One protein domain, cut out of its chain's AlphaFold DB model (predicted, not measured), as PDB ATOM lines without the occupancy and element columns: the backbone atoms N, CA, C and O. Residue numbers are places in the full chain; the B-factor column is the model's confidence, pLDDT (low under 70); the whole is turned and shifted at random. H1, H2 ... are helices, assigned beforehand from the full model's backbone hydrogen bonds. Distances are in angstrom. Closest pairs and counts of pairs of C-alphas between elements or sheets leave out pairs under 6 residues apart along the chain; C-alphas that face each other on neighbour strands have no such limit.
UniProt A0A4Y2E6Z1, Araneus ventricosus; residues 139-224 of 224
ATOM      1  N   ILE A 139      80.393  31.148  12.537       93.75
ATOM      2  CA  ILE A 139      81.483  30.174  12.702       93.75
ATOM      3  C   ILE A 139      82.593  30.767  13.571       93.75
ATOM      4  O   ILE A 139      83.009  30.142  14.545       93.75
ATOM      5  N   ALA A 140      83.033  31.988  13.259       91.25
ATOM      6  CA  ALA A 140      84.087  32.661  14.007       91.25
ATOM      7  C   ALA A 140      83.678  32.912  15.467       91.25
ATOM      8  O   ALA A 140      84.387  32.518  16.391       91.25
ATOM      9  N   LEU A 141      82.513  33.525  15.691       90.62
ATOM     10  CA  LEU A 141      82.051  33.875  17.035       90.62
ATOM     11  C   LEU A 141      81.782  32.633  17.884       90.62
ATOM     12  O   LEU A 141      82.215  32.579  19.032       90.62
ATOM     13  N   THR A 142      81.110  31.626  17.325       89.81
ATOM     14  CA  THR A 142      80.771  30.393  18.050       89.81
ATOM     15  C   THR A 142      82.021  29.567  18.344       89.81
ATOM     16  O   THR A 142      82.196  29.118  19.474       89.81
ATOM     17  N   GLY A 143      82.953  29.449  17.391       86.38
ATOM     18  CA  GLY A 143      84.233  28.768  17.615       86.38
ATOM     19  C   GLY A 143      85.082  29.425  18.711       86.38
ATOM     20  O   GLY A 143      85.778  28.739  19.460       86.38
ATOM     21  N   LEU A 144      84.984  30.749  18.870       86.31
ATOM     22  CA  LEU A 144      85.690  31.487  19.921       86.31
ATOM     23  C   LEU A 144      85.024  31.404  21.303       86.31
ATOM     24  O   LEU A 144      85.697  31.688  22.295       86.31
ATOM     25  N   GLN A 145      83.753  31.003  21.418       85.25
ATOM     26  CA  GLN A 145      83.040  30.976  22.707       85.25
ATOM     27  C   GLN A 145      83.712  30.063  23.736       85.25
ATOM     28  O   GLN A 145      83.852  30.451  24.899       85.25
ATOM     29  N   LEU A 146      84.171  28.876  23.321       76.38
ATOM     30  CA  LEU A 146      84.857  27.935  24.212       76.38
ATOM     31  C   LEU A 146      86.139  28.557  24.776       76.38
ATOM     32  O   LEU A 146      86.307  28.635  25.997       76.38
ATOM     33  N   THR A 147      86.994  29.091  23.903       78.00
ATOM     34  CA  THR A 147      88.243  29.756  24.294       78.00
ATOM     35  C   THR A 147      87.981  30.996  25.151       78.00
ATOM     36  O   THR A 147      88.618  31.171  26.188       78.00
ATOM     37  N   GLY A 148      86.999  31.823  24.787       81.19
ATOM     38  CA  GLY A 148      86.612  33.012  25.547       81.19
ATOM     39  C   GLY A 148      86.106  32.674  26.951       81.19
ATOM     40  O   GLY A 148      86.500  33.313  27.926       81.19
ATOM     41  N   SER A 149      85.300  31.619  27.095       82.75
ATOM     42  CA  SER A 149      84.824  31.159  28.404       82.75
ATOM     43  C   SER A 149      85.971  30.697  29.311       82.75
ATOM     44  O   SER A 149      85.977  30.993  30.509       82.75
ATOM     45  N   HIS A 150      86.977  30.031  28.739       79.75
ATOM     46  CA  HIS A 150      88.175  29.598  29.449       79.75
ATOM     47  C   HIS A 150      89.047  30.791  29.875       79.75
ATOM     48  O   HIS A 150      89.457  30.867  31.034       79.75
ATOM     49  N   LEU A 151      89.260  31.770  28.989       80.38
ATOM     50  CA  LEU A 151      89.990  33.001  29.312       80.38
ATOM     51  C   LEU A 151      89.286  33.830  30.396       80.38
ATOM     52  O   LEU A 151      89.942  34.323  31.311       80.38
ATOM     53  N   ASN A 152      87.956  33.914  30.368       81.94
ATOM     54  CA  ASN A 152      87.182  34.578  31.418       81.94
ATOM     55  C   ASN A 152      87.329  33.882  32.780       81.94
ATOM     56  O   ASN A 152      87.427  34.550  33.812       81.94
ATOM     57  N   LYS A 153      87.368  32.540  32.811       82.69
ATOM     58  CA  LYS A 153      87.652  31.778  34.040       82.69
ATOM     59  C   LYS A 153      89.055  32.080  34.566       82.69
ATOM     60  O   LYS A 153      89.200  32.351  35.756       82.69
ATOM     61  N   LEU A 154      90.057  32.114  33.686       79.94
ATOM     62  CA  LEU A 154      91.423  32.519  34.029       79.94
ATOM     63  C   LEU A 154      91.472  33.936  34.607       79.94
ATOM     64  O   LEU A 154      92.041  34.136  35.674       79.94
ATOM     65  N   GLN A 155      90.830  34.912  33.965       82.19
ATOM     66  CA  GLN A 155      90.805  36.292  34.451       82.19
ATOM     67  C   GLN A 155      90.187  36.393  35.855       82.19
ATOM     68  O   GLN A 155      90.724  37.077  36.724       82.19
ATOM     69  N   LYS A 156      89.072  35.692  36.102       83.19
ATOM     70  CA  LYS A 156      88.445  35.635  37.433       83.19
ATOM     71  C   LYS A 156      89.357  34.977  38.470       83.19
ATOM     72  O   LYS A 156      89.433  35.473  39.591       83.19
ATOM     73  N   ALA A 157      90.067  33.914  38.093       82.94
ATOM     74  CA  ALA A 157      91.047  33.270  38.959       82.94
ATOM     75  C   ALA A 157      92.172  34.239  39.354       82.94
ATOM     76  O   ALA A 157      92.487  34.349  40.534       82.94
ATOM     77  N   PHE A 158      92.704  35.017  38.405       80.50
ATOM     78  CA  PHE A 158      93.722  36.041  38.681       80.50
ATOM     79  C   PHE A 158      93.224  37.188  39.566       80.50
ATOM     80  O   PHE A 158      94.009  37.721  40.346       80.50
ATOM     81  N   LYS A 159      91.939  37.561  39.485       84.69
ATOM     82  CA  LYS A 159      91.342  38.568  40.384       84.69
ATOM     83  C   LYS A 159      91.270  38.090  41.841       84.69
ATOM     84  O   LYS A 159      91.361  38.919  42.736       84.69
ATOM     85  N   ASN A 160      91.167  36.777  42.073       84.69
ATOM     86  CA  ASN A 160      91.145  36.150  43.401       84.69
ATOM     87  C   ASN A 160      92.224  35.051  43.508       84.69
ATOM     88  O   ASN A 160      91.892  33.859  43.558       84.69
ATOM     89  N   PRO A 161      93.514  35.424  43.535       77.50
ATOM     90  CA  PRO A 161      94.616  34.484  43.341       77.50
ATOM     91  C   PRO A 161      94.777  33.496  44.502       77.50
ATOM     92  O   PRO A 161      95.122  32.338  44.279       77.50
ATOM     93  N   THR A 162      94.466  33.908  45.733       80.19
ATOM     94  CA  THR A 162      94.578  33.061  46.933       80.19
ATOM     95  C   THR A 162      93.608  31.878  46.914       80.19
ATOM     96  O   THR A 162      93.966  30.793  47.357       80.19
ATOM     97  N   ALA A 163      92.413  32.054  46.344       80.19
ATOM     98  CA  ALA A 163      91.406  30.999  46.220       80.19
ATOM     99  C   ALA A 163      91.613  30.092  44.989       80.19
ATOM    100  O   ALA A 163      91.009  29.027  44.913       80.19
ATOM    101  N   ASN A 164      92.446  30.500  44.022       80.75
ATOM    102  CA  ASN A 164      92.594  29.821  42.727       80.75
ATOM    103  C   ASN A 164      94.053  29.469  42.381       80.75
ATOM    104  O   ASN A 164      94.377  29.223  41.218       80.75
ATOM    105  N   LEU A 165      94.936  29.432  43.384       77.50
ATOM    106  CA  LEU A 165      96.380  29.279  43.202       77.50
ATOM    107  C   LEU A 165      96.756  28.007  42.421       77.50
ATOM    108  O   LEU A 165      97.610  28.060  41.542       77.50
ATOM    109  N   GLY A 166      96.077  26.885  42.694       80.31
ATOM    110  CA  GLY A 166      96.309  25.610  42.004       80.31
ATOM    111  C   GLY A 166      96.019  25.683  40.502       80.31
ATOM    112  O   GLY A 166      96.848  25.273  39.696       80.31
ATOM    113  N   PHE A 167      94.894  26.292  40.124       78.00
ATOM    114  CA  PHE A 167      94.516  26.481  38.722       78.00
ATOM    115  C   PHE A 167      95.466  27.446  37.989       78.00
ATOM    116  O   PHE A 167      95.856  27.190  36.853       78.00
ATOM    117  N   ILE A 168      95.892  28.535  38.643       76.38
ATOM    118  CA  ILE A 168      96.841  29.503  38.065       76.38
ATOM    119  C   ILE A 168      98.216  28.863  37.836       76.38
ATOM    120  O   ILE A 168      98.805  29.052  36.771       76.38
ATOM    121  N   LEU A 169      98.726  28.106  38.813       78.56
ATOM    122  CA  LEU A 169     100.005  27.400  38.697       78.56
ATOM    123  C   LEU A 169      99.968  26.343  37.594       78.56
ATOM    124  O   LEU A 169     100.897  26.265  36.791       78.56
ATOM    125  N   GLU A 170      98.887  25.566  37.518       78.19
ATOM    126  CA  GLU A 170      98.702  24.559  36.475       78.19
ATOM    127  C   GLU A 170      98.704  25.190  35.074       78.19
ATOM    128  O   GLU A 170      99.400  24.722  34.172       78.19
ATOM    129  N   GLU A 171      97.976  26.290  34.890       74.75
ATOM    130  CA  GLU A 171      97.884  26.984  33.603       74.75
ATOM    131  C   GLU A 171      99.179  27.720  33.244       74.75
ATOM    132  O   GLU A 171      99.589  27.723  32.081       74.75
ATOM    133  N   GLY A 172      99.883  28.274  34.236       75.00
ATOM    134  CA  GLY A 172     101.230  28.819  34.071       75.00
ATOM    135  C   GLY A 172     102.221  27.754  33.601       75.00
ATOM    136  O   GLY A 172     102.946  27.967  32.630       75.00
ATOM    137  N   PHE A 173     102.189  26.570  34.215       76.50
ATOM    138  CA  PHE A 173     103.026  25.437  33.826       76.50
ATOM    139  C   PHE A 173     102.670  24.900  32.433       76.50
ATOM    140  O   PHE A 173     103.552  24.611  31.623       76.50
ATOM    141  N   ARG A 174     101.374  24.822  32.109       71.75
ATOM    142  CA  ARG A 174     100.880  24.391  30.793       71.75
ATOM    143  C   ARG A 174     101.287  25.360  29.680       71.75
ATOM    144  O   ARG A 174     101.704  24.919  28.610       71.75
ATOM    145  N   ARG A 175     101.197  26.673  29.926       68.50
ATOM    146  CA  ARG A 175     101.651  27.714  28.986       68.50
ATOM    147  C   ARG A 175     103.166  27.716  28.835       68.50
ATOM    148  O   ARG A 175     103.639  27.774  27.705       68.50
ATOM    149  N   ALA A 176     103.912  27.583  29.933       67.88
ATOM    150  CA  ALA A 176     105.366  27.463  29.892       67.88
ATOM    151  C   ALA A 176     105.789  26.272  29.023       67.88
ATOM    152  O   ALA A 176     106.581  26.463  28.108       67.88
ATOM    153  N   LYS A 177     105.176  25.089  29.211       67.50
ATOM    154  CA  LYS A 177     105.393  23.903  28.361       67.50
ATOM    155  C   LYS A 177     105.124  24.150  26.872       67.50
ATOM    156  O   LYS A 177     105.879  23.641  26.053       67.50
ATOM    157  N   ARG A 178     104.101  24.936  26.517       66.06
ATOM    158  CA  ARG A 178     103.844  25.335  25.118       66.06
ATOM    159  C   ARG A 178     104.923  26.248  24.556       66.06
ATOM    160  O   ARG A 178     105.429  25.988  23.474       66.06
ATOM    161  N   VAL A 179     105.290  27.296  25.292       61.12
ATOM    162  CA  VAL A 179     106.276  28.293  24.836       61.12
ATOM    163  C   VAL A 179     107.662  27.674  24.658       61.12
ATOM    164  O   VAL A 179     108.365  28.015  23.714       61.12
ATOM    165  N   ILE A 180     108.041  26.735  25.525       62.53
ATOM    166  CA  ILE A 180     109.324  26.021  25.441       62.53
ATOM    167  C   ILE A 180     109.292  24.819  24.476       62.53
ATOM    168  O   ILE A 180     110.244  24.045  24.447       62.53
ATOM    169  N   GLY A 181     108.205  24.627  23.712       57.00
ATOM    170  CA  GLY A 181     108.077  23.548  22.721       57.00
ATOM    171  C   GLY A 181     107.967  22.134  23.309       57.00
ATOM    172  O   GLY A 181     108.116  21.153  22.588       57.00
ATOM    173  N   LEU A 182     107.708  22.010  24.616       54.94
ATOM    174  CA  LEU A 182     107.556  20.733  25.330       54.94
ATOM    175  C   LEU A 182     106.132  20.159  25.262       54.94
ATOM    176  O   LEU A 182     105.889  19.061  25.761       54.94
ATOM    177  N   SER A 183     105.178  20.877  24.671       56.44
ATOM    178  CA  SER A 183     103.905  20.295  24.248       56.44
ATOM    179  C   SER A 183     103.964  19.988  22.760       56.44
ATOM    180  O   SER A 183     104.089  20.905  21.951       56.44
ATOM    181  N   SER A 184     103.835  18.717  22.398       56.53
ATOM    182  CA  SER A 184     103.616  18.345  21.005       56.53
ATOM    183  C   SER A 184     102.273  18.920  20.531       56.53
ATOM    184  O   SER A 184     101.310  18.907  21.310       56.53
ATOM    185  N   PRO A 185     102.172  19.407  19.281       60.75
ATOM    186  CA  PRO A 185     100.872  19.671  18.682       60.75
ATOM    187  C   PRO A 185     100.000  18.410  18.778       60.75
ATOM    188  O   PRO A 185     100.542  17.300  18.839       60.75
ATOM    189  N   PRO A 186      98.661  18.546  18.805       67.38
ATOM    190  CA  PRO A 186      97.783  17.384  18.785       67.38
ATOM    191  C   PRO A 186      98.153  16.504  17.586       67.38
ATOM    192  O   PRO A 186      98.077  16.941  16.434       67.38
ATOM    193  N   SER A 187      98.624  15.288  17.868       78.25
ATOM    194  CA  SER A 187      99.033  14.353  16.826       78.25
ATOM    195  C   SER A 187      97.800  13.677  16.256       78.25
ATOM    196  O   SER A 187      96.971  13.150  16.995       78.25
ATOM    197  N   LEU A 188      97.698  13.674  14.932       85.12
ATOM    198  CA  LEU A 188      96.687  12.905  14.215       85.12
ATOM    199  C   LEU A 188      97.192  11.507  13.832       85.12
ATOM    200  O   LEU A 188      96.436  10.753  13.229       85.12
ATOM    201  N   SER A 189      98.441  11.160  14.178       82.81
ATOM    202  CA  SER A 189      99.119   9.919  13.764       82.81
ATOM    203  C   SER A 189      98.299   8.660  14.021       82.81
ATOM    204  O   SER A 189      98.285   7.765  13.184       82.81
ATOM    205  N   ASP A 190      97.582   8.622  15.142       87.62
ATOM    206  CA  ASP A 190      96.847   7.437  15.594       87.62
ATOM    207  C   ASP A 190      95.452   7.337  14.949       87.62
ATOM    208  O   ASP A 190      94.763   6.325  15.072       87.62
ATOM    209  N   HIS A 191      95.026   8.391  14.250       90.56
ATOM    210  CA  HIS A 191      93.702   8.522  13.640       90.56
ATOM    211  C   HIS A 191      93.740   8.560  12.109       90.56
ATOM    212  O   HIS A 191      92.689   8.551  11.469       90.56
ATOM    213  N   ILE A 192      94.932   8.599  11.512       93.19
ATOM    214  CA  ILE A 192      95.124   8.641  10.063       93.19
ATOM    215  C   ILE A 192      95.915   7.426   9.596       93.19
ATOM    216  O   ILE A 192      96.754   6.879  10.305       93.19
ATOM    217  N   HIS A 193      95.674   7.009   8.358       95.19
ATOM    218  CA  HIS A 193      96.478   5.957   7.755       95.19
ATOM    219  C   HIS A 193      97.944   6.429   7.599       95.19
ATOM    220  O   HIS A 193      98.150   7.562   7.155       95.19
ATOM    221  N   PRO A 194      98.966   5.579   7.848       93.50
ATOM    222  CA  PRO A 194     100.380   5.984   7.842       93.50
ATOM    223  C   PRO A 194     100.852   6.708   6.574       93.50
ATOM    224  O   PRO A 194     101.673   7.610   6.644       93.50
ATOM    225  N   LYS A 195     100.287   6.365   5.408       96.12
ATOM    226  CA  LYS A 195     100.561   7.044   4.122       96.12
ATOM    227  C   LYS A 195     100.233   8.545   4.106       96.12
ATOM    228  O   LYS A 195     100.692   9.237   3.207       96.12
ATOM    229  N   PHE A 196      99.430   9.035   5.049       94.06
ATOM    230  CA  PHE A 196      99.049  10.444   5.156       94.06
ATOM    231  C   PHE A 196      99.753  11.162   6.313       94.06
ATOM    232  O   PHE A 196      99.306  12.240   6.695       94.06
ATOM    233  N   SER A 197     100.837  10.603   6.870       91.38
ATOM    234  CA  SER A 197     101.594  11.207   7.980       91.38
ATOM    235  C   SER A 197     101.960  12.666   7.722       91.38
ATOM    236  O   SER A 197     101.747  13.519   8.581       91.38
ATOM    237  N   ASP A 198     102.437  12.962   6.514       92.50
ATOM    238  CA  ASP A 198     102.931  14.289   6.148       92.50
ATOM    239  C   ASP A 198     101.776  15.292   6.056       92.50
ATOM    240  O   ASP A 198     101.842  16.388   6.611       92.50
ATOM    241  N   SER A 199     100.662  14.892   5.434       93.25
ATOM    242  CA  SER A 199      99.438  15.699   5.403       93.25
ATOM    243  C   SER A 199      98.850  15.887   6.804       93.25
ATOM    244  O   SER A 199      98.408  16.983   7.141       93.25
ATOM    245  N   GLY A 200      98.889  14.850   7.644       91.00
ATOM    246  CA  GLY A 200      98.479  14.914   9.044       91.00
ATOM    247  C   GLY A 200      99.301  15.921   9.841       91.00
ATOM    248  O   GLY A 200      98.730  16.746  10.549       91.00
ATOM    249  N   ALA A 201     100.624  15.930   9.660       89.19
ATOM    250  CA  ALA A 201     101.516  16.900  10.290       89.19
ATOM    251  C   ALA A 201     101.201  18.345   9.862       89.19
ATOM    252  O   ALA A 201     101.194  19.252  10.698       89.19
ATOM    253  N   VAL A 202     100.874  18.565   8.582       91.19
ATOM    254  CA  VAL A 202     100.428  19.878   8.085       91.19
ATOM    255  C   VAL A 202      99.128  20.309   8.769       91.19
ATOM    256  O   VAL A 202      99.032  21.447   9.235       91.19
ATOM    257  N   VAL A 203      98.143  19.412   8.887       90.75
ATOM    258  CA  VAL A 203      96.882  19.701   9.590       90.75
ATOM    259  C   VAL A 203      97.136  20.025  11.067       90.75
ATOM    260  O   VAL A 203      96.666  21.060  11.540       90.75
ATOM    261  N   SER A 204      97.929  19.216  11.777       87.38
ATOM    262  CA  SER A 204      98.305  19.465  13.179       87.38
ATOM    263  C   SER A 204      98.965  20.834  13.364       87.38
ATOM    264  O   SER A 204      98.588  21.587  14.265       87.38
ATOM    265  N   SER A 205      99.890  21.206  12.471       86.19
ATOM    266  CA  SER A 205     100.540  22.523  12.493       86.19
ATOM    267  C   SER A 205      99.546  23.668  12.269       86.19
ATOM    268  O   SER A 205      99.617  24.702  12.934       86.19
ATOM    269  N   ASN A 206      98.594  23.496  11.350       86.38
ATOM    270  CA  ASN A 206      97.585  24.514  11.059       86.38
ATOM    271  C   ASN A 206      96.598  24.707  12.218       86.38
ATOM    272  O   ASN A 206      96.233  25.846  12.516       86.38
ATOM    273  N   ILE A 207      96.210  23.628  12.905       85.38
ATOM    274  CA  ILE A 207      95.369  23.691  14.110       85.38
ATOM    275  C   ILE A 207      96.072  24.498  15.207       85.38
ATOM    276  O   ILE A 207      95.470  25.397  15.796       85.38
ATOM    277  N   GLU A 208      97.355  24.226  15.452       80.31
ATOM    278  CA  GLU A 208      98.140  24.939  16.462       80.31
ATOM    279  C   GLU A 208      98.257  26.440  16.149       80.31
ATOM    280  O   GLU A 208      97.975  27.283  17.006       80.31
ATOM    281  N   LYS A 209      98.591  26.784  14.899       80.31
ATOM    282  CA  LYS A 209      98.660  28.181  14.441       80.31
ATOM    283  C   LYS A 209      97.317  28.895  14.588       80.31
ATOM    284  O   LYS A 209      97.278  30.028  15.068       80.31
ATOM    285  N   SER A 210      96.216  28.240  14.212       78.94
ATOM    286  CA  SER A 210      94.868  28.803  14.339       78.94
ATOM    287  C   SER A 210      94.507  29.081  15.800       78.94
ATOM    288  O   SER A 210      94.026  30.169  16.125       78.94
ATOM    289  N   LEU A 211      94.812  28.149  16.709       74.44
ATOM    290  CA  LEU A 211      94.574  28.327  18.139       74.44
ATOM    291  C   LEU A 211      95.369  29.510  18.711       74.44
ATOM    292  O   LEU A 211      94.812  30.314  19.461       74.44
ATOM    293  N   ALA A 212      96.645  29.643  18.341       70.69
ATOM    294  CA  ALA A 212      97.487  30.769  18.750       70.69
ATOM    295  C   ALA A 212      96.921  32.121  18.282       70.69
ATOM    296  O   ALA A 212      96.827  33.057  19.078       70.69
ATOM    297  N   ILE A 213      96.482  32.215  17.022       75.00
ATOM    298  CA  ILE A 213      95.852  33.428  16.480       75.00
ATOM    299  C   ILE A 213      94.576  33.765  17.261       75.00
ATOM    300  O   ILE A 213      94.410  34.900  17.704       75.00
ATOM    301  N   ASN A 214      93.709  32.778  17.495       74.69
ATOM    302  CA  ASN A 214      92.447  32.968  18.212       74.69
ATOM    303  C   ASN A 214      92.653  33.474  19.650       74.69
ATOM    304  O   ASN A 214      91.926  34.360  20.103       74.69
ATOM    305  N   ILE A 215      93.657  32.952  20.365       71.81
ATOM    306  CA  ILE A 215      94.007  33.419  21.716       71.81
ATOM    307  C   ILE A 215      94.500  34.869  21.681       71.81
ATOM    308  O   ILE A 215      94.057  35.670  22.503       71.81
ATOM    309  N   ASN A 216      95.371  35.221  20.730       72.94
ATOM    310  CA  ASN A 216      95.886  36.585  20.594       72.94
ATOM    311  C   ASN A 216      94.767  37.589  20.291       72.94
ATOM    312  O   ASN A 216      94.706  38.647  20.917       72.94
ATOM    313  N   VAL A 217      93.850  37.237  19.384       73.69
ATOM    314  CA  VAL A 217      92.671  38.058  19.077       73.69
ATOM    315  C   VAL A 217      91.845  38.289  20.341       73.69
ATOM    316  O   VAL A 217      91.564  39.435  20.674       73.69
ATOM    317  N   LEU A 218      91.507  37.233  21.087       71.69
ATOM    318  CA  LEU A 218      90.715  37.357  22.316       71.69
ATOM    319  C   LEU A 218      91.431  38.158  23.411       71.69
ATOM    320  O   LEU A 218      90.788  38.938  24.108       71.69
ATOM    321  N   MET A 219      92.746  37.999  23.567       67.75
ATOM    322  CA  MET A 219      93.512  38.763  24.555       67.75
ATOM    323  C   MET A 219      93.491  40.267  24.279       67.75
ATOM    324  O   MET A 219      93.346  41.041  25.223       67.75
ATOM    325  N   ASN A 220      93.554  40.683  23.013       69.81
ATOM    326  CA  ASN A 220      93.456  42.098  22.649       69.81
ATOM    327  C   ASN A 220      92.104  42.720  23.042       69.81
ATOM    328  O   ASN A 220      92.049  43.914  23.311       69.81
ATOM    329  N   PHE A 221      91.033  41.922  23.122       63.44
ATOM    330  CA  PHE A 221      89.716  42.382  23.579       63.44
ATOM    331  C   PHE A 221      89.526  42.336  25.103       63.44
ATOM    332  O   PHE A 221      88.619  42.987  25.603       63.44
ATOM    333  N   ILE A 222      90.335  41.565  25.840       56.75
ATOM    334  CA  ILE A 222      90.236  41.427  27.309       56.75
ATOM    335  C   ILE A 222      91.136  42.439  28.045       56.75
ATOM    336  O   ILE A 222      90.918  42.708  29.227       56.75
ATOM    337  N   ILE A 223      92.169  42.963  27.375       48.53
ATOM    338  CA  ILE A 223      93.124  43.940  27.937       48.53
ATOM    339  C   ILE A 223      92.613  45.396  27.816       48.53
ATOM    340  O   ILE A 223      93.150  46.279  28.483       48.53
ATOM    341  N   LEU A 224      91.565  45.637  27.023       39.91
ATOM    342  CA  LEU A 224      90.799  46.892  26.990       39.91
ATOM    343  C   LEU A 224      89.652  46.854  28.010       39.91
ATOM    344  O   LEU A 224      89.385  47.915  28.613       39.91
TER     345      LEU A 224
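AT A GLANCE: This is residues 139 to 224 of the 224 residues of a protein of Araneus ventricosus (UniProt A0A4Y2E6Z1). What shape is this? Three helices trace a loose open loop: H1 turns a corner into H2, a long link leads back, and long H3 returns past H1. How large is it? The printed part has 86 residues, all helix in class, with H1, H2, H3 in order and no named strand; it is loose, radius of gyration of the C-alphas 15.8 A, spans 50 by 29 by 19 A.

IN THESE COORDINATES: Where is H1? H1, residues 139 to 159, 30.6 A long, begins at C-alpha (81.483, 30.174, 12.702) and has a kink of 38 degrees near residue 147. And the others? H2, residues 165 to 179, measures 20.9 A. H3, residues 194 to 222, measures 41.7 A, ending at C-alpha (90.236, 41.427, 27.309).

HOW THE PARTS SIT: What does H1 touch? Its residues 154 to 158 touch H2, closest C-alphas Ala 157 and Ile 168, 7.0 A, at a steep tilt of 52 degrees, opposite ways. Its residues 144 to 148 only just touch H3, with 3 pairs of C-alphas within 8 A, closest Gly 148 and Leu 218, 6.8 A. Are the backbones bonded? Every O i to N i+4 pair is within hydrogen-bond range in H2, 15 of 17 in H1, 22 of 25 in H3.

THE WHOLE: Which link is long? H2 to H3, residues 180 to 193; the printed part has no cut. Where is confidence low? Residues 175 to 186 and 219 to 224 have pLDDT under 70.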